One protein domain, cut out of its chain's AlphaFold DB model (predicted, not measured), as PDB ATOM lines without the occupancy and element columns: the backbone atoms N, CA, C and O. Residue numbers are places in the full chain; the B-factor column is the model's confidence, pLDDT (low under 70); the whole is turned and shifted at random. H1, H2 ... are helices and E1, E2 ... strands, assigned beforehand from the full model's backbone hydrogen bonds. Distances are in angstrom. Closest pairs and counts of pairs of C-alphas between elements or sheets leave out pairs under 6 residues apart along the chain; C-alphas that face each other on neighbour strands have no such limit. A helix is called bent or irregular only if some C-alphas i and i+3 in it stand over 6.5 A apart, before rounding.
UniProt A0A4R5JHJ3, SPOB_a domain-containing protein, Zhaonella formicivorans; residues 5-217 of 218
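This is residues 5 to 217 of the 218 residues of the protein "SPOB_a domain-containing protein" of Zhaonella formicivorans (UniProt A0A4R5JHJ3). A twisted wall of five strands has helices H4 and H6 over one face, with H5 between those two helices, and its other face is largely bare. At its E1 edge a long helical hairpin, H2 and H3, reaches away from the sheet, with H1 beside H2 and the small H7 at the opposite end of the domain. The printed part has 213 residues, in the order H1 H2 H3 H4 E1 H5 E2 E3 H6 E4 E5 H7; the sheet, E1 E2 E3 E5 E4, is mixed, and so is the class, helices and strands. The whole is compact, with a radius of gyration of the C-alphas of 19.0 A, yet only just elongated, spanning 63 by 42 by 34 A.

The strands are E1, residues 107 to 112, E2, 150 to 156, E3, 161 to 168, 23.3 A long, E4, 191 to 196, and E5, 200 to 207, 22.1 A long. The helices are H1, residues 5 to 20, from C-alpha 5 at (38.426, 41.271, 46.477); H2, 32 to 58, 38.7 A; H3, 62 to 82, 31.4 A; H4, 88 to 103; H5, 117 to 141, 30.9 A; H6, 175 to 183; and H7, residues 211 to 215, which ends with C-alpha 215 at (60.521, 39.726, -4.269). H5 and H6 are irregular: C-alphas 118 and 121 are 7.8 A apart, C-alphas 178 and 181 7.4 A. H5 has a kink of 68 degrees near residue 124.

E1 and E2 are parallel, with N 109 and O 151 at 2.9 A, and with H5 form a strand-helix-strand unit, two parallel neighbours joined through a helix, its crossover left-handed. The antiparallel pairs are E2 and E3, a hairpin, with N 154 and O 164 at 2.9 A; E3 and E5, with N 165 and O 203 at 2.8 A; and E5 and E4, a hairpin, with N 193 and O 204 at 2.8 A. E3, H6 and E4 form a split unit, with E5 between its strands, right-handed. H4 and H6 lie on the same face, at heights of 8.5 A and 9.9 A over the sheet; H3 and H5 only graze it. H5 touches H4, closest C-alphas Leu 90 and Leu 127, 5.0 A; H6, Val 133 and Cys 182, 6.2 A; and H7, Cys 121 and Cys 212, 6.0 A. H2 and H3 touch at a shallow tilt of 14 degrees, opposite ways, closest C-alphas Leu 53 and Ala 65, 5.2 A. H2 touches H4, closest C-alphas Phe 35 and Ile 92, 6.3 A. H1 only just touches H4, with 3 pairs of C-alphas within 8 A, the closest Ser 20 and Glu 103, 6.4 A. In H2, H4 and H7 every O i to N i+4 pair is within hydrogen-bond range; H3 has 16 of 17, H5 16 of 21, H6 3 of 5, and H1 4 of 12, beside 6 of 13 O i to N i+3 pairs.

The two C-alphas farthest apart, those of Lys 60 and Asn 217, are 65.8 A apart. The printed part has no cut, and the long link is H1 to H2, 11 residues. Mean pLDDT of the printed part is 81.0; among the residues under 70 are 5 to 28 and 212 to 217.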
ATOM      1  N   LEU A   5      37.379  41.348  47.516       29.77
ATOM      2  CA  LEU A   5      38.426  41.271  46.477       29.77
ATOM      3  C   LEU A   5      38.498  39.900  45.777       29.77
ATOM      4  O   LEU A   5      38.944  39.796  44.637       29.77
ATOM      5  N   GLN A   6      37.991  38.833  46.405       28.14
ATOM      6  CA  GLN A   6      37.952  37.505  45.781       28.14
ATOM      7  C   GLN A   6      36.806  37.314  44.772       28.14
ATOM      8  O   GLN A   6      36.837  36.362  43.987       28.14
ATOM      9  N   ARG A   7      35.797  38.200  44.742       30.62
ATOM     10  CA  ARG A   7      34.673  38.083  43.794       30.62
ATOM     11  C   ARG A   7      34.996  38.633  42.400       30.62
ATOM     12  O   ARG A   7      34.495  38.066  41.432       30.62
ATOM     13  N   GLY A   8      35.904  39.608  42.276       28.34
ATOM     14  CA  GLY A   8      36.397  40.096  40.975       28.34
ATOM     15  C   GLY A   8      37.120  39.009  40.166       28.34
ATOM     16  O   GLY A   8      36.858  38.830  38.979       28.34
ATOM     17  N   LYS A   9      37.926  38.167  40.831       33.16
ATOM     18  CA  LYS A   9      38.602  37.018  40.193       33.16
ATOM     19  C   LYS A   9      37.653  35.865  39.827       33.16
ATOM     20  O   LYS A   9      37.909  35.154  38.859       33.16
ATOM     21  N   ARG A  10      36.541  35.672  40.555       29.03
ATOM     22  CA  ARG A  10      35.530  34.640  40.222       29.03
ATOM     23  C   ARG A  10      34.717  34.988  38.974       29.03
ATOM     24  O   ARG A  10      34.362  34.073  38.237       29.03
ATOM     25  N   ASN A  11      34.477  36.272  38.703       36.44
ATOM     26  CA  ASN A  11      33.693  36.689  37.537       36.44
ATOM     27  C   ASN A  11      34.466  36.540  36.208       36.44
ATOM     28  O   ASN A  11      33.860  36.258  35.177       36.44
ATOM     29  N   LYS A  12      35.810  36.601  36.246       44.09
ATOM     30  CA  LYS A  12      36.678  36.265  35.097       44.09
ATOM     31  C   LYS A  12      36.579  34.781  34.688       44.09
ATOM     32  O   LYS A  12      36.655  34.460  33.508       44.09
ATOM     33  N   ARG A  13      36.354  33.861  35.644       38.72
ATOM     34  CA  ARG A  13      36.218  32.411  35.371       38.72
ATOM     35  C   ARG A  13      34.855  32.012  34.800       38.72
ATOM     36  O   ARG A  13      34.810  31.113  33.968       38.72
ATOM     37  N   ALA A  14      33.762  32.646  35.231       33.03
ATOM     38  CA  ALA A  14      32.413  32.284  34.782       33.03
ATOM     39  C   ALA A  14      32.112  32.766  33.348       33.03
ATOM     40  O   ALA A  14      31.516  32.020  32.574       33.03
ATOM     41  N   ASN A  15      32.592  33.954  32.957       42.78
ATOM     42  CA  ASN A  15      32.406  34.476  31.594       42.78
ATOM     43  C   ASN A  15      33.262  33.778  30.528       42.78
ATOM     44  O   ASN A  15      32.842  33.675  29.377       42.78
ATOM     45  N   ARG A  16      34.412  33.201  30.909       48.09
ATOM     46  CA  ARG A  16      35.248  32.398  29.998       48.09
ATOM     47  C   ARG A  16      34.535  31.151  29.466       48.09
ATOM     48  O   ARG A  16      34.870  30.681  28.386       48.09
ATOM     49  N   ILE A  17      33.531  30.627  30.176       40.94
ATOM     50  CA  ILE A  17      32.820  29.405  29.772       40.94
ATOM     51  C   ILE A  17      31.993  29.640  28.494       40.94
ATOM     52  O   ILE A  17      31.934  28.753  27.648       40.94
ATOM     53  N   LEU A  18      31.427  30.832  28.276       41.25
ATOM     54  CA  LEU A  18      30.664  31.122  27.050       41.25
ATOM     55  C   LEU A  18      31.566  31.405  25.836       41.25
ATOM     56  O   LEU A  18      31.238  30.967  24.733       41.25
ATOM     57  N   ALA A  19      32.736  32.022  26.037       44.88
ATOM     58  CA  ALA A  19      33.776  32.107  25.008       44.88
ATOM     59  C   ALA A  19      34.323  30.707  24.640       44.88
ATOM     60  O   ALA A  19      34.499  30.404  23.458       44.88
ATOM     61  N   SER A  20      34.439  29.803  25.626       42.34
ATOM     62  CA  SER A  20      35.031  28.461  25.463       42.34
ATOM     63  C   SER A  20      34.296  27.491  24.536       42.34
ATOM     64  O   SER A  20      34.902  26.597  23.940       42.34
ATOM     65  N   TYR A  21      32.985  27.661  24.345       46.28
ATOM     66  CA  TYR A  21      32.243  26.870  23.356       46.28
ATOM     67  C   TYR A  21      32.431  27.389  21.924       46.28
ATOM     68  O   TYR A  21      32.160  26.669  20.962       46.28
ATOM     69  N   PHE A  22      32.897  28.628  21.770       50.38
ATOM     70  CA  PHE A  22      32.869  29.361  20.511       50.38
ATOM     71  C   PHE A  22      34.186  29.281  19.730       50.38
ATOM     72  O   PHE A  22      34.163  29.235  18.498       50.38
ATOM     73  N   VAL A  23      35.330  29.209  20.419       52.59
ATOM     74  CA  VAL A  23      36.659  29.199  19.779       52.59
ATOM     75  C   VAL A  23      37.095  27.787  19.335       52.59
ATOM     76  O   VAL A  23      37.880  27.627  18.399       52.59
ATOM     77  N   ARG A  24      36.498  26.731  19.908       51.47
ATOM     78  CA  ARG A  24      36.856  25.311  19.689       51.47
ATOM     79  C   ARG A  24      36.569  24.738  18.284       51.47
ATOM     80  O   ARG A  24      36.952  23.604  18.015       51.47
ATOM     81  N   ARG A  25      35.880  25.473  17.398       50.50
ATOM     82  CA  ARG A  25      35.436  25.023  16.051       50.50
ATOM     83  C   ARG A  25      35.892  25.935  14.900       50.50
ATOM     84  O   ARG A  25      35.270  25.950  13.838       50.50
ATOM     85  N   VAL A  26      36.944  26.723  15.100       53.38
ATOM     86  CA  VAL A  26      37.409  27.688  14.096       53.38
ATOM     87  C   VAL A  26      38.587  27.110  13.313       53.38
ATOM     88  O   VAL A  26      39.594  26.719  13.898       53.38
ATOM     89  N   SER A  27      38.461  27.070  11.984       57.12
ATOM     90  CA  SER A  27      39.598  26.838  11.089       57.12
ATOM     91  C   SER A  27      40.399  28.137  11.011       57.12
ATOM     92  O   SER A  27      40.025  29.044  10.273       57.12
ATOM     93  N   MET A  28      41.440  28.255  11.838       66.69
ATOM     94  CA  MET A  28      42.226  29.480  12.029       66.69
ATOM     95  C   MET A  28      43.105  29.789  10.816       66.69
ATOM     96  O   MET A  28      44.282  29.429  10.751       66.69
ATOM     97  N   THR A  29      42.505  30.458   9.842       70.06
ATOM     98  CA  THR A  29      43.105  30.743   8.534       70.06
ATOM     99  C   THR A  29      43.347  32.236   8.319       70.06
ATOM    100  O   THR A  29      43.955  32.610   7.325       70.06
ATOM    101  N   GLY A  30      42.913  33.088   9.257       72.31
ATOM    102  CA  GLY A  30      43.046  34.544   9.143       72.31
ATOM    103  C   GLY A  30      42.044  35.131   8.147       72.31
ATOM    104  O   GLY A  30      42.319  36.135   7.498       72.31
ATOM    105  N   THR A  31      40.894  34.477   7.971       84.12
ATOM    106  CA  THR A  31      39.898  34.850   6.953       84.12
ATOM    107  C   THR A  31      38.877  35.867   7.466       84.12
ATOM    108  O   THR A  31      38.727  36.096   8.665       84.12
ATOM    109  N   ALA A  32      38.070  36.425   6.560       84.19
ATOM    110  CA  ALA A  32      36.951  37.300   6.926       84.19
ATOM    111  C   ALA A  32      35.951  36.634   7.896       84.19
ATOM    112  O   ALA A  32      35.379  37.299   8.759       84.19
ATOM    113  N   LYS A  33      35.753  35.311   7.796       84.25
ATOM    114  CA  LYS A  33      34.905  34.557   8.732       84.25
ATOM    115  C   LYS A  33      35.496  34.567  10.144       84.25
ATOM    116  O   LYS A  33      34.758  34.780  11.105       84.25
ATOM    117  N   ASP A  34      36.807  34.374  10.244       82.06
ATOM    118  CA  ASP A  34      37.551  34.425  11.504       82.06
ATOM    119  C   ASP A  34      37.482  35.832  12.116       82.06
ATOM    120  O   ASP A  34      37.271  35.977  13.319       82.06
ATOM    121  N   PHE A  35      37.533  36.877  11.285       85.94
ATOM    122  CA  PHE A  35      37.359  38.260  11.733       85.94
ATOM    123  C   PHE A  35      35.954  38.543  12.287       85.94
ATOM    124  O   PHE A  35      35.813  39.086  13.381       85.94
ATOM    125  N   VAL A  36      34.891  38.131  11.586       86.44
ATOM    126  CA  VAL A  36      33.509  38.279  12.088       86.44
ATOM    127  C   VAL A  36      33.324  37.540  13.415       86.44
ATOM    128  O   VAL A  36      32.624  38.019  14.309       86.44
ATOM    129  N   GLN A  37      33.953  36.376  13.559       81.25
ATOM    130  CA  GLN A  37      33.944  35.604  14.794       81.25
ATOM    131  C   GLN A  37      34.645  36.356  15.931       81.25
ATOM    132  O   GLN A  37      34.072  36.497  17.010       81.25
ATOM    133  N   LEU A  38      35.835  36.893  15.669       84.25
ATOM    134  CA  LEU A  38      36.589  37.713  16.611       84.25
ATOM    135  C   LEU A  38      35.763  38.921  17.089       84.25
ATOM    136  O   LEU A  38      35.640  39.152  18.291       84.25
ATOM    137  N   LEU A  39      35.098  39.629  16.168       86.25
ATOM    138  CA  LEU A  39      34.205  40.745  16.500       86.25
ATOM    139  C   LEU A  39      33.043  40.331  17.409       86.25
ATOM    140  O   LEU A  39      32.641  41.094  18.286       86.25
ATOM    141  N   ARG A  40      32.481  39.129  17.220       84.88
ATOM    142  CA  ARG A  40      31.401  38.631  18.085       84.88
ATOM    143  C   ARG A  40      31.875  38.426  19.517       84.88
ATOM    144  O   ARG A  40      31.100  38.737  20.421       84.88
ATOM    145  N   VAL A  41      33.103  37.940  19.712       82.50
ATOM    146  CA  VAL A  41      33.648  37.767  21.062       82.50
ATOM    147  C   VAL A  41      33.954  39.112  21.703       82.50
ATOM    148  O   VAL A  41      33.431  39.376  22.778       82.50
ATOM    149  N   TYR A  42      34.641  40.021  21.003       83.81
ATOM    150  CA  TYR A  42      34.873  41.369  21.535       83.81
ATOM    151  C   TYR A  42      33.572  42.083  21.904       83.81
ATOM    152  O   TYR A  42      33.465  42.676  22.974       83.81
ATOM    153  N   LYS A  43      32.536  41.973  21.064       86.44
ATOM    154  CA  LYS A  43      31.213  42.521  21.380       86.44
ATOM    155  C   LYS A  43      30.640  41.921  22.667       86.44
ATOM    156  O   LYS A  43      30.055  42.651  23.463       86.44
ATOM    157  N   HIS A  44      30.745  40.605  22.843       83.00
ATOM    158  CA  HIS A  44      30.276  39.933  24.054       83.00
ATOM    159  C   HIS A  44      31.010  40.460  25.292       83.00
ATOM    160  O   HIS A  44      30.361  40.836  26.268       83.00
ATOM    161  N   ASP A  45      32.334  40.564  25.223       83.75
ATOM    162  CA  ASP A  45      33.156  40.996  26.353       83.75
ATOM    163  C   ASP A  45      32.889  42.465  26.708       83.75
ATOM    164  O   ASP A  45      32.677  42.787  27.877       83.75
ATOM    165  N   TYR A  46      32.735  43.343  25.710       87.06
ATOM    166  CA  TYR A  46      32.333  44.737  25.928       87.06
ATOM    167  C   TYR A  46      30.965  44.851  26.599       87.06
ATOM    168  O   TYR A  46      30.807  45.600  27.564       87.06
ATOM    169  N   LEU A  47      29.968  44.091  26.131       87.50
ATOM    170  CA  LEU A  47      28.646  44.080  26.758       87.50
ATOM    171  C   LEU A  47      28.717  43.590  28.204       87.50
ATOM    172  O   LEU A  47      28.044  44.147  29.068       87.50
ATOM    173  N   ASN A  48      29.554  42.596  28.482       86.94
ATOM    174  CA  ASN A  48      29.767  42.100  29.831       86.94
ATOM    175  C   ASN A  48      30.428  43.155  30.745       86.94
ATOM    176  O   ASN A  48      29.949  43.373  31.859       86.94
ATOM    177  N   HIS A  49      31.455  43.878  30.281       90.31
ATOM    178  CA  HIS A  49      32.028  44.988  31.054       90.31
ATOM    179  C   HIS A  49      30.971  46.055  31.374       90.31
ATOM    180  O   HIS A  49      30.849  46.484  32.523       90.31
ATOM    181  N   LEU A  50      30.146  46.429  30.388       92.56
ATOM    182  CA  LEU A  50      29.050  47.383  30.582       92.56
ATOM    183  C   LEU A  50      27.998  46.874  31.580       92.56
ATOM    184  O   LEU A  50      27.497  47.656  32.388       92.56
ATOM    185  N   GLN A  51      27.683  45.577  31.572       93.38
ATOM    186  CA  GLN A  51      26.764  44.967  32.539       93.38
ATOM    187  C   GLN A  51      27.306  45.027  33.972       93.38
ATOM    188  O   GLN A  51      26.560  45.362  34.892       93.38
ATOM    189  N   VAL A  52      28.597  44.744  34.177       93.19
ATOM    190  CA  VAL A  52      29.231  44.834  35.504       93.19
ATOM    191  C   VAL A  52      29.244  46.278  36.007       93.19
ATOM    192  O   VAL A  52      28.870  46.528  37.156       93.19
ATOM    193  N   LEU A  53      29.598  47.234  35.141       93.31
ATOM    194  CA  LEU A  53      29.551  48.664  35.454       93.31
ATOM    195  C   LEU A  53      28.147  49.099  35.868       93.31
ATOM    196  O   LEU A  53      27.970  49.694  36.933       93.31
ATOM    197  N   LEU A  54      27.138  48.748  35.067       94.31
ATOM    198  CA  LEU A  54      25.746  49.055  35.373       94.31
ATOM    199  C   LEU A  54      25.318  48.443  36.715       94.31
ATOM    200  O   LEU A  54      24.661  49.118  37.507       94.31
ATOM    201  N   GLY A  55      25.739  47.211  37.010       96.19
ATOM    202  CA  GLY A  55      25.473  46.550  38.287       96.19
ATOM    203  C   GLY A  55      26.048  47.308  39.488       96.19
ATOM    204  O   GLY A  55      25.352  47.506  40.485       96.19
ATOM    205  N   TYR A  56      27.290  47.797  39.403       96.56
ATOM    206  CA  TYR A  56      27.871  48.620  40.471       96.56
ATOM    207  C   TYR A  56      27.134  49.947  40.659       96.56
ATOM    208  O   TYR A  56      26.878  50.349  41.799       96.56
ATOM    209  N   LEU A  57      26.739  50.598  39.564       94.75
ATOM    210  CA  LEU A  57      25.975  51.845  39.610       94.75
ATOM    211  C   LEU A  57      24.587  51.639  40.238       94.75
ATOM    212  O   LEU A  57      24.196  52.402  41.121       94.75
ATOM    213  N   GLN A  58      23.874  50.572  39.869       96.62
ATOM    214  CA  GLN A  58      22.579  50.205  40.461       96.62
ATOM    215  C   GLN A  58      22.677  49.922  41.965       96.62
ATOM    216  O   GLN A  58      21.777  50.266  42.729       96.62
ATOM    217  N   LEU A  59      23.798  49.346  42.410       96.94
ATOM    218  CA  LEU A  59      24.090  49.101  43.823       96.94
ATOM    219  C   LEU A  59      24.580  50.348  44.578       96.94
ATOM    220  O   LEU A  59      24.954  50.229  45.745       96.94
ATOM    221  N   LYS A  60      24.592  51.527  43.936       96.44
ATOM    222  CA  LYS A  60      25.117  52.790  44.480       96.44
ATOM    223  C   LYS A  60      26.573  52.671  44.952       96.44
ATOM    224  O   LYS A  60      26.944  53.227  45.983       96.44
ATOM    225  N   LYS A  61      27.403  51.941  44.198       96.56
ATOM    226  CA  LYS A  61      28.845  51.768  44.449       96.56
ATOM    227  C   LYS A  61      29.681  52.417  43.335       96.56
ATOM    228  O   LYS A  61      30.336  51.697  42.584       96.56
ATOM    229  N   PRO A  62      29.654  53.757  43.196       94.62
ATOM    230  CA  PRO A  62      30.317  54.453  42.092       94.62
ATOM    231  C   PRO A  62      31.841  54.294  42.108       94.62
ATOM    232  O   PRO A  62      32.428  54.156  41.045       94.62
ATOM    233  N   GLU A  63      32.464  54.216  43.287       95.50
ATOM    234  CA  GLU A  63      33.916  54.003  43.409       95.50
ATOM    235  C   GLU A  63      34.339  52.666  42.780       95.50
ATOM    236  O   GLU A  63      35.234  52.618  41.946       95.50
ATOM    237  N   LEU A  64      33.606  51.582  43.074       92.19
ATOM    238  CA  LEU A  64      33.876  50.269  42.475       92.19
ATOM    239  C   LEU A  64      33.589  50.242  40.971       92.19
ATOM    240  O   LEU A  64      34.241  49.504  40.238       92.19
ATOM    241  N   ALA A  65      32.599  51.014  40.513       94.31
ATOM    242  CA  ALA A  65      32.336  51.166  39.089       94.31
ATOM    243  C   ALA A  65      33.505  51.877  38.395       94.31
ATOM    244  O   ALA A  65      33.914  51.451  37.321       94.31
ATOM    245  N   LEU A  66      34.058  52.927  39.010       94.44
ATOM    246  CA  LEU A  66      35.197  53.667  38.476       94.44
ATOM    247  C   LEU A  66      36.467  52.810  38.438       94.44
ATOM    248  O   LEU A  66      37.143  52.787  37.413       94.44
ATOM    249  N   ASP A  67      36.756  52.079  39.516       93.69
ATOM    250  CA  ASP A  67      37.899  51.164  39.573       93.69
ATOM    251  C   ASP A  67      37.787  50.086  38.487       93.69
ATOM    252  O   ASP A  67      38.712  49.889  37.703       93.69
ATOM    253  N   TYR A  68      36.613  49.463  38.356       93.50
ATOM    254  CA  TYR A  68      36.374  48.467  37.313       93.50
ATOM    255  C   TYR A  68      36.426  49.063  35.896       93.50
ATOM    256  O   TYR A  68      36.891  48.404  34.970       93.50
ATOM    257  N   ALA A  69      35.959  50.302  35.704       92.81
ATOM    258  CA  ALA A  69      36.036  50.977  34.410       92.81
ATOM    259  C   ALA A  69      37.488  51.193  33.979       92.81
ATOM    260  O   ALA A  69      37.801  50.981  32.812       92.81
ATOM    261  N   ARG A  70      38.371  51.586  34.907       92.81
ATOM    262  CA  ARG A  70      39.807  51.739  34.632       92.81
ATOM    263  C   ARG A  70      40.432  50.412  34.214       92.81
ATOM    264  O   ARG A  70      41.038  50.363  33.151       92.81
ATOM    265  N   GLU A  71      40.177  49.341  34.968       88.81
ATOM    266  CA  GLU A  71      40.647  47.990  34.618       88.81
ATOM    267  C   GLU A  71      40.155  47.552  33.225       88.81
ATOM    268  O   GLU A  71      40.926  47.035  32.421       88.81
ATOM    269  N   ALA A  72      38.874  47.778  32.913       87.12
ATOM    270  CA  ALA A  72      38.306  47.416  31.615       87.12
ATOM    271  C   ALA A  72      38.892  48.253  30.465       87.12
ATOM    272  O   ALA A  72      39.092  47.736  29.369       87.12
ATOM    273  N   ILE A  73      39.169  49.542  30.689       88.38
ATOM    274  CA  ILE A  73      39.800  50.410  29.686       88.38
ATOM    275  C   ILE A  73      41.222  49.933  29.383       88.38
ATOM    276  O   ILE A  73      41.575  49.848  28.208       88.38
ATOM    277  N   GLU A  74      42.009  49.604  30.408       83.81
ATOM    278  CA  GLU A  74      43.366  49.063  30.245       83.81
ATOM    279  C   GLU A  74      43.341  47.766  29.418       83.81
ATOM    280  O   GLU A  74      44.028  47.672  28.401       83.81
ATOM    281  N   GLU A  75      42.449  46.827  29.753       80.56
ATOM    282  CA  GLU A  75      42.271  45.567  29.012       80.56
ATOM    283  C   GLU A  75      41.901  45.798  27.530       80.56
ATOM    284  O   GLU A  75      42.420  45.139  26.623       80.56
ATOM    285  N   ILE A  76      41.025  46.768  27.248       82.50
ATOM    286  CA  ILE A  76      40.642  47.131  25.874       82.50
ATOM    287  C   ILE A  76      41.820  47.762  25.117       82.50
ATOM    288  O   ILE A  76      42.019  47.471  23.934       82.50
ATOM    289  N   GLN A  77      42.601  48.623  25.772       81.69
ATOM    290  CA  GLN A  77      43.742  49.304  25.159       81.69
ATOM    291  C   GLN A  77      44.860  48.329  24.790       81.69
ATOM    292  O   GLN A  77      45.371  48.403  23.669       81.69
ATOM    293  N   GLU A  78      45.187  47.384  25.673       73.88
ATOM    294  CA  GLU A  78      46.170  46.327  25.405       73.88
ATOM    295  C   GLU A  78      45.813  45.556  24.124       73.88
ATOM    296  O   GLU A  78      46.646  45.392  23.229       73.88
ATOM    297  N   ASN A  79      44.536  45.189  23.969       72.44
ATOM    298  CA  ASN A  79      44.021  44.499  22.783       72.44
ATOM    299  C   ASN A  79      44.102  45.337  21.498       72.44
ATOM    300  O   ASN A  79      44.295  44.788  20.409       72.44
ATOM    301  N   GLY A  80      43.963  46.660  21.609       78.75
ATOM    302  CA  GLY A  80      43.998  47.581  20.474       78.75
ATOM    303  C   GLY A  80      45.382  47.723  19.833       78.75
ATOM    304  O   GLY A  80      45.470  47.973  18.630       78.75
ATOM    305  N   THR A  81      46.467  47.532  20.591       83.88
ATOM    306  CA  THR A  81      47.841  47.703  20.074       83.88
ATOM    307  C   THR A  81      48.153  46.741  18.928       83.88
ATOM    308  O   THR A  81      48.678  47.156  17.891       83.88
ATOM    309  N   ILE A  82      47.740  45.481  19.070       88.50
ATOM    310  CA  ILE A  82      47.960  44.410  18.091       88.50
ATOM    311  C   ILE A  82      47.151  44.609  16.814       88.50
ATOM    312  O   ILE A  82      47.605  44.229  15.740       88.50
ATOM    313  N   MET A  83      45.995  45.276  16.879       86.44
ATOM    314  CA  MET A  83      45.200  45.568  15.679       86.44
ATOM    315  C   MET A  83      45.926  46.485  14.679       86.44
ATOM    316  O   MET A  83      45.526  46.551  13.520       86.44
ATOM    317  N   ARG A  84      46.993  47.172  15.109       88.69
ATOM    318  CA  ARG A  84      47.821  48.058  14.274       88.69
ATOM    319  C   ARG A  84      49.042  47.367  13.658       88.69
ATOM    320  O   ARG A  84      49.887  48.048  13.100       88.69
ATOM    321  N   LEU A  85      49.147  46.040  13.756       89.94
ATOM    322  CA  LEU A  85      50.326  45.303  13.296       89.94
ATOM    323  C   LEU A  85      50.556  45.407  11.778       89.94
ATOM    324  O   LEU A  85      51.670  45.181  11.334       89.94
ATOM    325  N   GLY A  86      49.539  45.717  10.967       89.31
ATOM    326  CA  GLY A  86      49.695  45.841   9.508       89.31
ATOM    327  C   GLY A  86      49.798  44.506   8.756       89.31
ATOM    328  O   GLY A  86      50.035  44.496   7.554       89.31
ATOM    329  N   LEU A  87      49.583  43.380   9.449       91.75
ATOM    330  CA  LEU A  87      49.563  42.017   8.897       91.75
ATOM    331  C   LEU A  87      48.206  41.364   9.217       91.75
ATOM    332  O   LEU A  87      48.071  40.737  10.273       91.75
ATOM    333  N   PRO A  88      47.153  41.587   8.407       91.69
ATOM    334  CA  PRO A  88      45.779  41.252   8.781       91.69
ATOM    335  C   PRO A  88      45.543  39.776   9.129       91.69
ATOM    336  O   PRO A  88      44.903  39.491  10.147       91.69
ATOM    337  N   LYS A  89      46.060  38.831   8.330       92.06
ATOM    338  CA  LYS A  89      45.864  37.393   8.559       92.06
ATOM    339  C   LYS A  89      46.554  36.960   9.851       92.06
ATOM    340  O   LYS A  89      45.923  36.304  10.685       92.06
ATOM    341  N   LEU A  90      47.810  37.369  10.045       92.62
ATOM    342  CA  LEU A  90      48.568  37.101  11.267       92.62
ATOM    343  C   LEU A  90      47.908  37.736  12.496       92.62
ATOM    344  O   LEU A  90      47.762  37.076  13.520       92.62
ATOM    345  N   THR A  91      47.441  38.979  12.387       92.69
ATOM    346  CA  THR A  91      46.766  39.709  13.473       92.69
ATOM    347  C   THR A  91      45.517  38.969  13.944       92.69
ATOM    348  O   THR A  91      45.356  38.710  15.138       92.69
ATOM    349  N   ILE A  92      44.636  38.585  13.012       91.12
ATOM    350  CA  ILE A  92      43.418  37.826  13.330       91.12
ATOM    351  C   ILE A  92      43.786  36.501  13.999       91.12
ATOM    352  O   ILE A  92      43.185  36.129  15.009       91.12
ATOM    353  N   TRP A  93      44.779  35.798  13.450       92.19
ATOM    354  CA  TRP A  93      45.228  34.525  13.993       92.19
ATOM    355  C   TRP A  93      45.782  34.666  15.414       92.19
ATOM    356  O   TRP A  93      45.346  33.922  16.286       92.19
ATOM    357  N   LEU A  94      46.658  35.641  15.682       92.50
ATOM    358  CA  LEU A  94      47.247  35.886  17.005       92.50
ATOM    359  C   LEU A  94      46.179  36.191  18.058       92.50
ATOM    360  O   LEU A  94      46.202  35.614  19.146       92.50
ATOM    361  N   LEU A  95      45.216  37.055  17.727       89.94
ATOM    362  CA  LEU A  95      44.135  37.419  18.642       89.94
ATOM    363  C   LEU A  95      43.266  36.206  18.989       89.94
ATOM    364  O   LEU A  95      43.006  35.957  20.166       89.94
ATOM    365  N   LEU A  96      42.879  35.405  17.991       88.19
ATOM    366  CA  LEU A  96      42.143  34.159  18.222       88.19
ATOM    367  C   LEU A  96      42.981  33.131  18.989       88.19
ATOM    368  O   LEU A  96      42.457  32.419  19.845       88.19
ATOM    369  N   LYS A  97      44.284  33.050  18.702       89.81
ATOM    370  CA  LYS A  97      45.185  32.072  19.310       89.81
ATOM    371  C   LYS A  97      45.373  32.362  20.787       89.81
ATOM    372  O   LYS A  97      45.277  31.442  21.593       89.81
ATOM    373  N   ARG A  98      45.553  33.632  21.153       89.69
ATOM    374  CA  ARG A  98      45.596  34.066  22.550       89.69
ATOM    375  C   ARG A  98      44.360  33.593  23.312       89.69
ATOM    376  O   ARG A  98      44.501  32.964  24.353       89.69
ATOM    377  N   MET A  99      43.170  33.784  22.745       84.69
ATOM    378  CA  MET A  99      41.920  33.338  23.370       84.69
ATOM    379  C   MET A  99      41.867  31.809  23.539       84.69
ATOM    380  O   MET A  99      41.459  31.317  24.588       84.69
ATOM    381  N   GLN A 100      42.341  31.040  22.551       85.50
ATOM    382  CA  GLN A 100      42.441  29.577  22.663       85.50
ATOM    383  C   GLN A 100      43.428  29.112  23.735       85.50
ATOM    384  O   GLN A 100      43.174  28.123  24.424       85.50
ATOM    385  N   LEU A 101      44.583  29.768  23.834       86.69
ATOM    386  CA  LEU A 101      45.607  29.439  24.822       86.69
ATOM    387  C   LEU A 101      45.108  29.752  26.231       86.69
ATOM    388  O   LEU A 101      45.225  28.919  27.129       86.69
ATOM    389  N   GLU A 102      44.431  30.883  26.386       84.69
ATOM    390  CA  GLU A 102      43.803  31.291  27.634       84.69
ATOM    391  C   GLU A 102      42.766  30.285  28.156       84.69
ATOM    392  O   GLU A 102      42.681  30.059  29.368       84.69
ATOM    393  N   GLU A 103      41.995  29.645  27.268       81.31
ATOM    394  CA  GLU A 103      41.073  28.552  27.622       81.31
ATOM    395  C   GLU A 103      41.801  27.314  28.160       81.31
ATOM    396  O   GLU A 103      41.254  26.580  28.985       81.31
ATOM    397  N   ARG A 104      43.040  27.087  27.715       83.62
ATOM    398  CA  ARG A 104      43.912  26.000  28.184       83.62
ATOM    399  C   ARG A 104      44.701  26.374  29.439       83.62
ATOM    400  O   ARG A 104      45.401  25.526  29.974       83.62
ATOM    401  N   GLY A 105      44.573  27.612  29.920       84.44
ATOM    402  CA  GLY A 105      45.351  28.131  31.045       84.44
ATOM    403  C   GLY A 105      46.741  28.644  30.661       84.44
ATOM    404  O   GLY A 105      47.489  29.033  31.552       84.44
ATOM    405  N   ILE A 106      47.064  28.696  29.365       88.81
ATOM    406  CA  ILE A 106      48.323  29.235  28.852       88.81
ATOM    407  C   ILE A 106      48.150  30.737  28.610       88.81
ATOM    408  O   ILE A 106      47.247  31.160  27.890       88.81
ATOM    409  N   THR A 107      49.018  31.554  29.195       90.12
ATOM    410  CA  THR A 107      48.985  33.011  29.015       90.12
ATOM    411  C   THR A 107      49.834  33.407  27.810       90.12
ATOM    412  O   THR A 107      51.027  33.115  27.778       90.12
ATOM    413  N   LEU A 108      49.230  34.073  26.824       91.50
ATOM    414  CA  LEU A 108      49.941  34.690  25.704       91.50
ATOM    415  C   LEU A 108      49.779  36.209  25.778       91.50
ATOM    416  O   LEU A 108      48.694  36.731  25.520       91.50
ATOM    417  N   THR A 109      50.861  36.909  26.097       90.94
ATOM    418  CA  THR A 109      50.905  38.375  26.071       90.94
ATOM    419  C   THR A 109      51.368  38.851  24.702       90.94
ATOM    420  O   THR A 109      52.327  38.327  24.140       90.94
ATOM    421  N   LEU A 110      50.675  39.842  24.148       91.44
ATOM    422  CA  LEU A 110      50.980  40.406  22.842       91.44
ATOM    423  C   LEU A 110      51.179  41.913  22.992       91.44
ATOM    424  O   LEU A 110      50.292  42.591  23.507       91.44
ATOM    425  N   GLN A 111      52.314  42.428  22.533       90.81
ATOM    426  CA  GLN A 111      52.642  43.853  22.573       90.81
ATOM    427  C   GLN A 111      53.086  44.320  21.196       90.81
ATOM    428  O   GLN A 111      53.909  43.666  20.558       90.81
ATOM    429  N   ASN A 112      52.552  45.452  20.740       90.81
ATOM    430  CA  ASN A 112      52.921  46.025  19.454       90.81
ATOM    431  C   ASN A 112      53.161  47.531  19.533       90.81
ATOM    432  O   ASN A 112      52.260  48.299  19.884       90.81
ATOM    433  N   GLU A 113      54.361  47.928  19.118       88.25
ATOM    434  CA  GLU A 113      54.823  49.315  19.065       88.25
ATOM    435  C   GLU A 113      55.099  49.791  17.629       88.25
ATOM    436  O   GLU A 113      55.538  50.920  17.422       88.25
ATOM    437  N   THR A 114      54.806  48.968  16.617       87.69
ATOM    438  CA  THR A 114      55.125  49.266  15.215       87.69
ATOM    439  C   THR A 114      54.008  48.865  14.245       87.69
ATOM    440  O   THR A 114      52.986  48.291  14.624       87.69
ATOM    441  N   ASP A 115      54.204  49.196  12.974       88.19
ATOM    442  CA  ASP A 115      53.344  48.829  11.854       88.19
ATOM    443  C   ASP A 115      54.175  48.094  10.786       88.19
ATOM    444  O   ASP A 115      55.095  48.653  10.175       88.19
ATOM    445  N   PHE A 116      53.849  46.820  10.565       87.88
ATOM    446  CA  PHE A 116      54.475  45.943   9.578       87.88
ATOM    447  C   PHE A 116      53.769  45.976   8.214       87.88
ATOM    448  O   PHE A 116      54.007  45.084   7.403       87.88
ATOM    449  N   ALA A 117      52.954  46.987   7.896       87.06
ATOM    450  CA  ALA A 117      52.283  47.101   6.594       87.06
ATOM    451  C   ALA A 117      53.248  46.984   5.395       87.06
ATOM    452  O   ALA A 117      52.897  46.433   4.353       87.06
ATOM    453  N   ALA A 118      54.509  47.414   5.533       85.88
ATOM    454  CA  ALA A 118      55.524  47.237   4.486       85.88
ATOM    455  C   ALA A 118      55.879  45.760   4.195       85.88
ATOM    456  O   ALA A 118      56.486  45.467   3.161       85.88
ATOM    457  N   LEU A 119      55.516  44.843   5.096       86.25
ATOM    458  CA  LEU A 119      55.675  43.396   4.980       86.25
ATOM    459  C   LEU A 119      54.363  42.659   4.673       86.25
ATOM    460  O   LEU A 119      54.342  41.434   4.758       86.25
ATOM    461  N   GLU A 120      53.287  43.350   4.280       87.06
ATOM    462  CA  GLU A 120      51.987  42.719   3.981       87.06
ATOM    463  C   GLU A 120      52.105  41.559   2.973       87.06
ATOM    464  O   GLU A 120      51.433  40.538   3.104       87.06
ATOM    465  N   CYS A 121      53.044  41.638   2.022       85.75
ATOM    466  CA  CYS A 121      53.299  40.561   1.060       85.75
ATOM    467  C   CYS A 121      53.763  39.234   1.702       85.75
ATOM    468  O   CYS A 121      53.730  38.190   1.051       85.75
ATOM    469  N   MET A 122      54.234  39.275   2.951       86.25
ATOM    470  CA  MET A 122      54.699  38.126   3.726       86.25
ATOM    471  C   MET A 122      53.684  37.668   4.776       86.25
ATOM    472  O   MET A 122      53.975  36.710   5.482       86.25
ATOM    473  N   ASP A 123      52.514  38.308   4.893       89.62
ATOM    474  CA  ASP A 123      51.523  38.021   5.942       89.62
ATOM    475  C   ASP A 123      51.172  36.523   6.016       89.62
ATOM    476  O   ASP A 123      51.196  35.917   7.083       89.62
ATOM    477  N   GLU A 124      50.955  35.876   4.868       89.12
ATOM    478  CA  GLU A 124      50.640  34.442   4.806       89.12
ATOM    479  C   GLU A 124      51.826  33.532   5.161       89.12
ATOM    480  O   GLU A 124      51.656  32.539   5.862       89.12
ATOM    481  N   GLU A 125      53.038  33.876   4.730       88.25
ATOM    482  CA  GLU A 125      54.243  33.104   5.059       88.25
ATOM    483  C   GLU A 125      54.595  33.225   6.544       88.25
ATOM    484  O   GLU A 125      54.887  32.222   7.200       88.25
ATOM    485  N   LEU A 126      54.512  34.442   7.089       89.44
ATOM    486  CA  LEU A 126      54.677  34.697   8.514       89.44
ATOM    487  C   LEU A 126      53.598  33.959   9.304       89.44
ATOM    488  O   LEU A 126      53.938  33.276  10.262       89.44
ATOM    489  N   LEU A 127      52.331  34.004   8.886       91.38
ATOM    490  CA  LEU A 127      51.254  33.248   9.525       91.38
ATOM    491  C   LEU A 127      51.571  31.749   9.627       91.38
ATOM    492  O   LEU A 127      51.451  31.171  10.708       91.38
ATOM    493  N   GLU A 128      51.974  31.109   8.529       90.00
ATOM    494  CA  GLU A 128      52.297  29.676   8.537       90.00
ATOM    495  C   GLU A 128      53.516  29.359   9.409       90.00
ATOM    496  O   GLU A 128      53.536  28.352  10.124       90.00
ATOM    497  N   TRP A 129      54.515  30.240   9.419       91.12
ATOM    498  CA  TRP A 129      55.662  30.099  10.307       91.12
ATOM    499  C   TRP A 129      55.269  30.249  11.787       91.12
ATOM    500  O   TRP A 129      55.643  29.410  12.610       91.12
ATOM    501  N   PHE A 130      54.453  31.251  12.126       92.62
ATOM    502  CA  PHE A 130      53.941  31.477  13.482       92.62
ATOM    503  C   PHE A 130      53.108  30.293  13.985       92.62
ATOM    504  O   PHE A 130      53.258  29.906  15.143       92.62
ATOM    505  N   LYS A 131      52.285  29.677  13.124       91.69
ATOM    506  CA  LYS A 131      51.562  28.437  13.451       91.69
ATOM    507  C   LYS A 131      52.520  27.318  13.849       91.69
ATOM    508  O   LYS A 131      52.361  26.731  14.913       91.69
ATOM    509  N   ALA A 132      53.547  27.067  13.036       90.69
ATOM    510  CA  ALA A 132      54.514  26.006  13.306       90.69
ATOM    511  C   ALA A 132      55.293  26.234  14.613       90.69
ATOM    512  O   ALA A 132      55.555  25.290  15.356       90.69
ATOM    513  N   VAL A 133      55.672  27.480  14.896       91.62
ATOM    514  CA  VAL A 133      56.379  27.857  16.130       91.62
ATOM    515  C   VAL A 133      55.481  27.703  17.347       91.62
ATOM    516  O   VAL A 133      55.895  27.137  18.357       91.62
ATOM    517  N   GLU A 134      54.241  28.175  17.250       91.56
ATOM    518  CA  GLU A 134      53.285  28.077  18.341       91.56
ATOM    519  C   GLU A 134      52.917  26.626  18.657       91.56
ATOM    520  O   GLU A 134      52.819  26.296  19.836       91.56
ATOM    521  N   ASP A 135      52.796  25.744  17.661       90.25
ATOM    522  CA  ASP A 135      52.567  24.313  17.894       90.25
ATOM    523  C   ASP A 135      53.674  23.700  18.770       90.25
ATOM    524  O   ASP A 135      53.393  22.967  19.727       90.25
ATOM    525  N   VAL A 136      54.939  24.047  18.498       91.62
ATOM    526  CA  VAL A 136      56.091  23.604  19.299       91.62
ATOM    527  C   VAL A 136      56.058  24.213  20.700       91.62
ATOM    528  O   VAL A 136      56.233  23.489  21.686       91.62
ATOM    529  N   ILE A 137      55.814  25.525  20.810       91.50
ATOM    530  CA  ILE A 137      55.747  26.231  22.098       91.50
ATOM    531  C   ILE A 137      54.647  25.634  22.968       91.50
ATOM    532  O   ILE A 137      54.919  25.208  24.088       91.50
ATOM    533  N   SER A 138      53.428  25.523  22.450       88.75
ATOM    534  CA  SER A 138      52.280  24.973  23.169       88.75
ATOM    535  C   SER A 138      52.522  23.554  23.662       88.75
ATOM    536  O   SER A 138      52.184  23.230  24.801       88.75
ATOM    537  N   LEU A 139      53.141  22.702  22.841       88.38
ATOM    538  CA  LEU A 139      53.468  21.335  23.238       88.38
ATOM    539  C   LEU A 139      54.430  21.301  24.431       88.38
ATOM    540  O   LEU A 139      54.240  20.503  25.348       88.38
ATOM    541  N   LYS A 140      55.427  22.190  24.452       89.12
ATOM    542  CA  LYS A 140      56.387  22.297  25.556       89.12
ATOM    543  C   LYS A 140      55.781  22.944  26.794       89.12
ATOM    544  O   LYS A 140      55.976  22.422  27.889       89.12
ATOM    545  N   LEU A 141      54.987  24.001  26.642       87.94
ATOM    546  CA  LEU A 141      54.331  24.664  27.772       87.94
ATOM    547  C   LEU A 141      53.401  23.717  28.534       87.94
ATOM    548  O   LEU A 141      53.381  23.761  29.756       87.94
ATOM    549  N   ASN A 142      52.720  22.787  27.857       85.44
ATOM    550  CA  ASN A 142      51.873  21.792  28.531       85.44
ATOM    551  C   ASN A 142      52.629  20.903  29.539       85.44
ATOM    552  O   ASN A 142      51.993  20.313  30.410       85.44
ATOM    553  N   SER A 143      53.959  20.783  29.429       84.56
ATOM    554  CA  SER A 143      54.787  20.045  30.396       84.56
ATOM    555  C   SER A 143      55.242  20.873  31.602       84.56
ATOM    556  O   SER A 143      55.773  20.307  32.556       84.56
ATOM    557  N   LEU A 144      55.029  22.191  31.590       85.12
ATOM    558  CA  LEU A 144      55.419  23.082  32.681       85.12
ATOM    559  C   LEU A 144      54.319  23.205  33.747       85.12
ATOM    560  O   LEU A 144      53.140  23.020  33.437       85.12
ATOM    561  N   PRO A 145      54.671  23.576  34.994       84.00
ATOM    562  CA  PRO A 145      53.697  24.000  35.998       84.00
ATOM    563  C   PRO A 145      52.839  25.157  35.485       84.00
ATOM    564  O   PRO A 145      53.331  26.008  34.746       84.00
ATOM    565  N   VAL A 146      51.571  25.213  35.901       81.62
ATOM    566  CA  VAL A 146      50.583  26.204  35.428       81.62
ATOM    567  C   VAL A 146      51.091  27.642  35.574       81.62
ATOM    568  O   VAL A 146      50.823  28.483  34.722       81.62
ATOM    569  N   GLU A 147      51.867  27.931  36.616       81.56
ATOM    570  CA  GLU A 147      52.432  29.257  36.884       81.56
ATOM    571  C   GLU A 147      53.485  29.686  35.850       81.56
ATOM    572  O   GLU A 147      53.700  30.879  35.650       81.56
ATOM    573  N   ALA A 148      54.125  28.722  35.186       82.38
ATOM    574  CA  ALA A 148      55.143  28.935  34.161       82.38
ATOM    575  C   ALA A 148      54.596  28.776  32.730       82.38
ATOM    576  O   ALA A 148      55.344  28.921  31.765       82.38
ATOM    577  N   GLN A 149      53.295  28.503  32.566       87.12
ATOM    578  CA  GLN A 149      52.629  28.380  31.265       87.12
ATOM    579  C   GLN A 149      52.272  29.756  30.689       87.12
ATOM    580  O   GLN A 149      51.113  30.068  30.419       87.12
ATOM    581  N   GLY A 150      53.280  30.605  30.517       89.06
ATOM    582  CA  GLY A 150      53.125  31.950  29.984       89.06
ATOM    583  C   GLY A 150      54.253  32.302  29.030       89.06
ATOM    584  O   GLY A 150      55.406  31.968  29.285       89.06
ATOM    585  N   TRP A 151      53.921  32.982  27.940       92.94
ATOM    586  CA  TRP A 151      54.894  33.521  26.997       92.94
ATOM    587  C   TRP A 151      54.383  34.815  26.375       92.94
ATOM    588  O   TRP A 151      53.208  35.168  26.485       92.94
ATOM    589  N   GLU A 152      55.294  35.550  25.758       92.50
ATOM    590  CA  GLU A 152      55.030  36.890  25.260       92.50
ATOM    591  C   GLU A 152      55.652  37.088  23.880       92.50
ATOM    592  O   GLU A 152      56.734  36.567  23.596       92.50
ATOM    593  N   ILE A 153      54.950  37.834  23.027       94.12
ATOM    594  CA  ILE A 153      55.441  38.279  21.726       94.12
ATOM    595  C   ILE A 153      55.429  39.806  21.705       94.12
ATOM    596  O   ILE A 153      54.369  40.423  21.860       94.12
ATOM    597  N   CYS A 154      56.596  40.396  21.468       92.25
ATOM    598  CA  CYS A 154      56.774  41.830  21.293       92.25
ATOM    599  C   CYS A 154      57.127  42.132  19.834       92.25
ATOM    600  O   CYS A 154      58.013  41.503  19.250       92.25
ATOM    601  N   PHE A 155      56.430  43.106  19.267       92.19
ATOM    602  CA  PHE A 155      56.600  43.598  17.909       92.19
ATOM    603  C   PHE A 155      57.143  45.033  17.969       92.19
ATOM    604  O   PHE A 155      56.447  45.928  18.454       92.19
ATOM    605  N   ASP A 156      58.367  45.247  17.479       88.75
ATOM    606  CA  ASP A 156      59.055  46.548  17.484       88.75
ATOM    607  C   ASP A 156      59.588  46.883  16.076       88.75
ATOM    608  O   ASP A 156      59.845  46.016  15.238       88.75
ATOM    609  N   GLY A 157      59.697  48.173  15.778       77.38
ATOM    610  CA  GLY A 157      60.186  48.724  14.517       77.38
ATOM    611  C   GLY A 157      61.080  49.944  14.698       77.38
ATOM    612  O   GLY A 157      61.240  50.717  13.759       77.38
ATOM    613  N   SER A 158      61.694  50.112  15.872       63.09
ATOM    614  CA  SER A 158      62.688  51.159  16.152       63.09
ATOM    615  C   SER A 158      63.989  51.029  15.318       63.09
ATOM    616  O   SER A 158      64.893  51.856  15.433       63.09
ATOM    617  N   GLY A 159      64.082  50.006  14.455       65.31
ATOM    618  CA  GLY A 159      65.179  49.687  13.536       65.31
ATOM    619  C   GLY A 159      64.694  48.802  12.366       65.31
ATOM    620  O   GLY A 159      63.578  49.015  11.888       65.31
ATOM    621  N   PRO A 160      65.467  47.811  11.851       77.69
ATOM    622  CA  PRO A 160      64.838  46.733  11.072       77.69
ATOM    623  C   PRO A 160      63.690  46.134  11.892       77.69
ATOM    624  O   PRO A 160      63.728  46.181  13.116       77.69
ATOM    625  N   TYR A 161      62.671  45.590  11.237       88.56
ATOM    626  CA  TYR A 161      61.526  45.033  11.948       88.56
ATOM    627  C   TYR A 161      61.970  43.932  12.917       88.56
ATOM    628  O   TYR A 161      62.654  42.991  12.509       88.56
ATOM    629  N   GLU A 162      61.582  44.037  14.185       90.88
ATOM    630  CA  GLU A 162      61.979  43.105  15.234       90.88
ATOM    631  C   GLU A 162      60.758  42.375  15.798       90.88
ATOM    632  O   GLU A 162      59.742  42.981  16.139       90.88
ATOM    633  N   ILE A 163      60.870  41.053  15.917       92.31
ATOM    634  CA  ILE A 163      59.886  40.223  16.614       92.31
ATOM    635  C   ILE A 163      60.614  39.478  17.723       92.31
ATOM    636  O   ILE A 163      61.539  38.708  17.453       92.31
ATOM    637  N   VAL A 164      60.201  39.694  18.966       92.94
ATOM    638  CA  VAL A 164      60.823  39.089  20.144       92.94
ATOM    639  C   VAL A 164      59.841  38.141  20.813       92.94
ATOM    640  O   VAL A 164      58.750  38.534  21.210       92.94
ATOM    641  N   PHE A 165      60.251  36.887  20.957       93.94
ATOM    642  CA  PHE A 165      59.532  35.840  21.668       93.94
ATOM    643  C   PHE A 165      60.164  35.650  23.039       93.94
ATOM    644  O   PHE A 165      61.278  35.139  23.140       93.94
ATOM    645  N   ASN A 166      59.442  36.021  24.086       92.62
ATOM    646  CA  ASN A 166      59.841  35.846  25.475       92.62
ATOM    647  C   ASN A 166      59.211  34.559  26.026       92.62
ATOM    648  O   ASN A 166      58.001  34.480  26.240       92.62
ATOM    649  N   LEU A 167      60.045  33.549  26.258       92.06
ATOM    650  CA  LEU A 167      59.671  32.184  26.624       92.06
ATOM    651  C   LEU A 167      60.151  31.842  28.050       92.06
ATOM    652  O   LEU A 167      61.192  32.340  28.485       92.06
ATOM    653  N   PRO A 168      59.440  30.972  28.789       89.81
ATOM    654  CA  PRO A 168      59.849  30.545  30.128       89.81
ATOM    655  C   PRO A 168      61.068  29.616  30.068       89.81
ATOM    656  O   PRO A 168      61.300  28.958  29.061       89.81
ATOM    657  N   ILE A 169      61.861  29.516  31.134       85.25
ATOM    658  CA  ILE A 169      63.025  28.613  31.155       85.25
ATOM    659  C   ILE A 169      62.572  27.146  31.229       85.25
ATOM    660  O   ILE A 169      61.758  26.779  32.075       85.25
ATOM    661  N   LEU A 170      63.132  26.302  30.356       81.69
ATOM    662  CA  LEU A 170      62.952  24.848  30.378       81.69
ATOM    663  C   LEU A 170      64.113  24.199  31.144       81.69
ATOM    664  O   LEU A 170      65.268  24.543  30.900       81.69
ATOM    665  N   GLN A 171      63.809  23.270  32.057       72.31
ATOM    666  CA  GLN A 171      64.829  22.523  32.811       72.31
ATOM    667  C   GLN A 171      65.502  21.456  31.938       72.31
ATOM    668  O   GLN A 171      66.724  21.345  31.933       72.31
ATOM    669  N   ASP A 172      64.704  20.751  31.133       67.31
ATOM    670  CA  ASP A 172      65.160  19.732  30.196       67.31
ATOM    671  C   ASP A 172      64.812  20.163  28.766       67.31
ATOM    672  O   ASP A 172      63.650  20.432  28.459       67.31
ATOM    673  N   ASN A 173      65.816  20.184  27.882       71.62
ATOM    674  CA  ASN A 173      65.716  20.553  26.461       71.62
ATOM    675  C   ASN A 173      65.421  22.056  26.203       71.62
ATOM    676  O   ASN A 173      64.264  22.474  26.220       71.62
ATOM    677  N   PRO A 174      66.450  22.881  25.929       83.81
ATOM    678  CA  PRO A 174      66.289  24.322  25.785       83.81
ATOM    679  C   PRO A 174      65.602  24.700  24.460       83.81
ATOM    680  O   PRO A 174      65.672  23.983  23.457       83.81
ATOM    681  N   TRP A 175      64.967  25.874  24.437       88.88
ATOM    682  CA  TRP A 175      64.217  26.373  23.278       88.88
ATOM    683  C   TRP A 175      64.966  26.387  21.940       88.88
ATOM    684  O   TRP A 175      64.322  26.029  20.952       88.88
ATOM    685  N   PRO A 176      66.274  26.727  21.864       86.94
ATOM    686  CA  PRO A 176      67.018  26.673  20.610       86.94
ATOM    687  C   PRO A 176      66.879  25.327  19.898       86.94
ATOM    688  O   PRO A 176      66.453  25.310  18.751       86.94
ATOM    689  N   GLY A 177      67.096  24.205  20.593       85.69
ATOM    690  CA  GLY A 177      66.977  22.873  19.988       85.69
ATOM    691  C   GLY A 177      65.537  22.483  19.636       85.69
ATOM    692  O   GLY A 177      65.307  21.715  18.707       85.69
ATOM    693  N   CYS A 178      64.547  23.032  20.345       87.25
ATOM    694  CA  CYS A 178      63.135  22.780  20.049       87.25
ATOM    695  C   CYS A 178      62.660  23.534  18.801       87.25
ATOM    696  O   CYS A 178      61.849  23.010  18.040       87.25
ATOM    697  N   LEU A 179      63.140  24.764  18.606       89.62
ATOM    698  CA  LEU A 179      62.680  25.666  17.551       89.62
ATOM    699  C   LEU A 179      63.602  25.699  16.328       89.62
ATOM    700  O   LEU A 179      63.222  26.265  15.306       89.62
ATOM    701  N   GLU A 180      64.764  25.053  16.374       87.25
ATOM    702  CA  GLU A 180      65.701  24.965  15.249       87.25
ATOM    703  C   GLU A 180      65.067  24.458  13.938       87.25
ATOM    704  O   GLU A 180      65.273  25.108  12.908       87.25
ATOM    705  N   PRO A 181      64.200  23.419  13.927       87.38
ATOM    706  CA  PRO A 181      63.504  23.011  12.703       87.38
ATOM    707  C   PRO A 181      62.581  24.096  12.130       87.38
ATOM    708  O   PRO A 181      62.389  24.172  10.918       87.38
ATOM    709  N   CYS A 182      62.001  24.945  12.985       87.88
ATOM    710  CA  CYS A 182      61.173  26.076  12.562       87.88
ATOM    711  C   CYS A 182      62.034  27.235  12.045       87.88
ATOM    712  O   CYS A 182      61.673  27.875  11.057       87.88
ATOM    713  N   LEU A 183      63.181  27.493  12.677       86.31
ATOM    714  CA  LEU A 183      64.127  28.528  12.256       86.31
ATOM    715  C   LEU A 183      64.782  28.198  10.913       86.31
ATOM    716  O   LEU A 183      64.939  29.091  10.086       86.31
ATOM    717  N   ALA A 184      65.074  26.924  10.641       84.56
ATOM    718  CA  ALA A 184      65.618  26.479   9.357       84.56
ATOM    719  C   ALA A 184      64.684  26.755   8.160       84.56
ATOM    720  O   ALA A 184      65.125  26.749   7.012       84.56
ATOM    721  N   ARG A 185      63.391  27.000   8.418       82.81
ATOM    722  CA  ARG A 185      62.382  27.327   7.398       82.81
ATOM    723  C   ARG A 185      62.275  28.828   7.123       82.81
ATOM    724  O   ARG A 185      61.560  29.205   6.200       82.81
ATOM    725  N   LEU A 186      62.951  29.677   7.902       79.75
ATOM    726  CA  LEU A 186      62.962  31.120   7.676       79.75
ATOM    727  C   LEU A 186      63.706  31.441   6.375       79.75
ATOM    728  O   LEU A 186      64.893  31.155   6.229       79.75
ATOM    729  N   ALA A 187      63.004  32.058   5.427       70.50
ATOM    730  CA  ALA A 187      63.568  32.500   4.157       70.50
ATOM    731  C   ALA A 187      63.861  34.013   4.154       70.50
ATOM    732  O   ALA A 187      63.478  34.761   5.051       70.50
ATOM    733  N   GLY A 188      64.546  34.486   3.107       68.00
ATOM    734  CA  GLY A 188      64.599  35.916   2.781       68.00
ATOM    735  C   GLY A 188      65.549  36.784   3.625       68.00
ATOM    736  O   GLY A 188      65.474  38.009   3.569       68.00
ATOM    737  N   GLY A 189      66.489  36.184   4.359       74.81
ATOM    738  CA  GLY A 189      67.486  36.931   5.137       74.81
ATOM    739  C   GLY A 189      66.988  37.401   6.505       74.81
ATOM    740  O   GLY A 189      67.582  38.308   7.085       74.81
ATOM    741  N   ILE A 190      65.912  36.793   7.013       84.75
ATOM    742  CA  ILE A 190      65.519  36.908   8.418       84.75
ATOM    743  C   ILE A 190      66.621  36.273   9.266       84.75
ATOM    744  O   ILE A 190      67.035  35.143   9.005       84.75
ATOM    745  N   THR A 191      67.101  36.995  10.277       86.50
ATOM    746  CA  THR A 191      68.117  36.472  11.201       86.50
ATOM    747  C   THR A 191      67.502  36.232  12.567       86.50
ATOM    748  O   THR A 191      66.702  37.033  13.047       86.50
ATOM    749  N   ALA A 192      67.857  35.105  13.177       89.81
ATOM    750  CA  ALA A 192      67.385  34.705  14.491       89.81
ATOM    751  C   ALA A 192      68.545  34.756  15.482       89.81
ATOM    752  O   ALA A 192      69.620  34.215  15.225       89.81
ATOM    753  N   THR A 193      68.319  35.401  16.619       89.88
ATOM    754  CA  THR A 193      69.292  35.505  17.704       89.88
ATOM    755  C   THR A 193      68.644  35.077  19.006       89.88
ATOM    756  O   THR A 193      67.487  35.393  19.277       89.88
ATOM    757  N   TRP A 194      69.397  34.332  19.803       90.25
ATOM    758  CA  TRP A 194      68.963  33.877  21.113       90.25
ATOM    759  C   TRP A 194      69.664  34.691  22.184       90.25
ATOM    760  O   TRP A 194      70.869  34.925  22.117       90.25
ATOM    761  N   SER A 195      68.907  35.078  23.198       87.62
ATOM    762  CA  SER A 195      69.445  35.588  24.450       87.62
ATOM    763  C   SER A 195      68.698  34.936  25.605       87.62
ATOM    764  O   SER A 195      67.565  34.480  25.456       87.62
ATOM    765  N   SER A 196      69.344  34.833  26.755       83.81
ATOM    766  CA  SER A 196      68.715  34.337  27.971       83.81
ATOM    767  C   SER A 196      69.099  35.225  29.139       83.81
ATOM    768  O   SER A 196      70.174  35.822  29.170       83.81
ATOM    769  N   ASN A 197      68.194  35.317  30.102       78.19
ATOM    770  CA  ASN A 197      68.471  35.850  31.426       78.19
ATOM    771  C   ASN A 197      68.023  34.821  32.478       78.19
ATOM    772  O   ASN A 197      67.571  33.731  32.131       78.19
ATOM    773  N   GLU A 198      68.144  35.153  33.763       69.12
ATOM    774  CA  GLU A 198      67.802  34.240  34.866       69.12
ATOM    775  C   GLU A 198      66.317  33.833  34.914       69.12
ATOM    776  O   GLU A 198      65.966  32.906  35.640       69.12
ATOM    777  N   GLN A 199      65.432  34.499  34.161       71.06
ATOM    778  CA  GLN A 199      63.982  34.294  34.240       71.06
ATOM    779  C   GLN A 199      63.332  33.850  32.922       71.06
ATOM    780  O   GLN A 199      62.277  33.212  32.951       71.06
ATOM    781  N   LYS A 200      63.918  34.178  31.766       82.56
ATOM    782  CA  LYS A 200      63.326  33.968  30.440       82.56
ATOM    783  C   LYS A 200      64.386  33.672  29.373       82.56
ATOM    784  O   LYS A 200      65.527  34.130  29.442       82.56
ATOM    785  N   PHE A 201      63.963  32.954  28.338       88.62
ATOM    786  CA  PHE A 201      64.647  32.866  27.049       88.62
ATOM    787  C   PHE A 201      63.991  33.827  26.061       88.62
ATOM    788  O   PHE A 201      62.773  33.825  25.929       88.62
ATOM    789  N   ALA A 202      64.788  34.607  25.342       90.38
ATOM    790  CA  ALA A 202      64.317  35.506  24.302       90.38
ATOM    791  C   ALA A 202      64.849  35.061  22.933       90.38
ATOM    792  O   ALA A 202      66.063  35.021  22.706       90.38
ATOM    793  N   LEU A 203      63.937  34.739  22.014       92.19
ATOM    794  CA  LEU A 203      64.231  34.578  20.590       92.19
ATOM    795  C   LEU A 203      63.893  35.885  19.885       92.19
ATOM    796  O   LEU A 203      62.728  36.263  19.793       92.19
ATOM    797  N   LYS A 204      64.913  36.562  19.371       92.06
ATOM    798  CA  LYS A 204      64.776  37.799  18.611       92.06
ATOM    799  C   LYS A 204      64.965  37.516  17.127       92.06
ATOM    800  O   LYS A 204      66.017  37.026  16.712       92.06
ATOM    801  N   LEU A 205      63.951  37.850  16.339       91.06
ATOM    802  CA  LEU A 205      63.979  37.814  14.885       91.06
ATOM    803  C   LEU A 205      64.150  39.220  14.339       91.06
ATOM    804  O   LEU A 205      63.385  40.117  14.685       91.06
ATOM    805  N   LEU A 206      65.121  39.384  13.451       89.38
ATOM    806  CA  LEU A 206      65.332  40.608  12.694       89.38
ATOM    807  C   LEU A 206      64.885  40.380  11.258       89.38
ATOM    808  O   LEU A 206      65.430  39.524  10.554       89.38
ATOM    809  N   ILE A 207      63.907  41.166  10.827       87.25
ATOM    810  CA  ILE A 207      63.275  41.076   9.521       87.25
ATOM    811  C   ILE A 207      63.669  42.313   8.692       87.25
ATOM    812  O   ILE A 207      63.328  43.447   9.043       87.25
ATOM    813  N   PRO A 208      64.400  42.136   7.578       82.19
ATOM    814  CA  PRO A 208      64.756  43.241   6.695       82.19
ATOM    815  C   PRO A 208      63.533  43.984   6.133       82.19
ATOM    816  O   PRO A 208      62.641  43.387   5.536       82.19
ATOM    817  N   THR A 209      63.533  45.314   6.207       74.88
ATOM    818  CA  THR A 209      62.424  46.170   5.727       74.88
ATOM    819  C   THR A 209      62.233  46.155   4.203       74.88
ATOM    820  O   THR A 209      61.206  46.595   3.692       74.88
ATOM    821  N   ASN A 210      63.210  45.650   3.443       71.94
ATOM    822  CA  ASN A 210      63.185  45.590   1.978       71.94
ATOM    823  C   ASN A 210      62.801  44.215   1.410       71.94
ATOM    824  O   ASN A 210      62.884  44.019   0.195       71.94
ATOM    825  N   LEU A 211      62.384  43.277   2.259       72.44
ATOM    826  CA  LEU A 211      62.031  41.910   1.876       72.44
ATOM    827  C   LEU A 211      60.976  41.849   0.759       72.44
ATOM    828  O   LEU A 211      61.208  41.209  -0.268       72.44
ATOM    829  N   CYS A 212      59.877  42.597   0.893       68.75
ATOM    830  CA  CYS A 212      58.839  42.660  -0.141       68.75
ATOM    831  C   CYS A 212      59.328  43.319  -1.442       68.75
ATOM    832  O   CYS A 212      58.989  42.864  -2.533       68.75
ATOM    833  N   LYS A 213      60.198  44.337  -1.356       63.25
ATOM    834  CA  LYS A 213      60.759  45.013  -2.542       63.25
ATOM    835  C   LYS A 213      61.701  44.110  -3.344       63.25
ATOM    836  O   LYS A 213      61.752  44.222  -4.561       63.25
ATOM    837  N   LYS A 214      62.435  43.205  -2.685       59.59
ATOM    838  CA  LYS A 214      63.316  42.238  -3.363       59.59
ATOM    839  C   LYS A 214      62.546  41.145  -4.109       59.59
ATOM    840  O   LYS A 214      63.039  40.673  -5.125       59.59
ATOM    841  N   ARG A 215      61.357  40.759  -3.630       57.03
ATOM    842  CA  ARG A 215      60.521  39.726  -4.269       57.03
ATOM    843  C   ARG A 215      59.781  40.205  -5.519       57.03
ATOM    844  O   ARG A 215      59.500  39.387  -6.377       57.03
ATOM    845  N   LEU A 216      59.503  41.504  -5.635       54.25
ATOM    846  CA  LEU A 216      58.828  42.096  -6.802       54.25
ATOM    847  C   LEU A 216      59.753  42.324  -8.015       54.25
ATOM    848  O   LEU A 216      59.270  42.691  -9.079       54.25
ATOM    849  N   ASN A 217      61.065  42.122  -7.859       47.06
ATOM    850  CA  ASN A 217      62.067  42.309  -8.918       47.06
ATOM    851  C   ASN A 217      62.487  40.991  -9.606       47.06
ATOM    852  O   ASN A 217      63.563  40.944 -10.204       47.06
TER     853      ASN A 217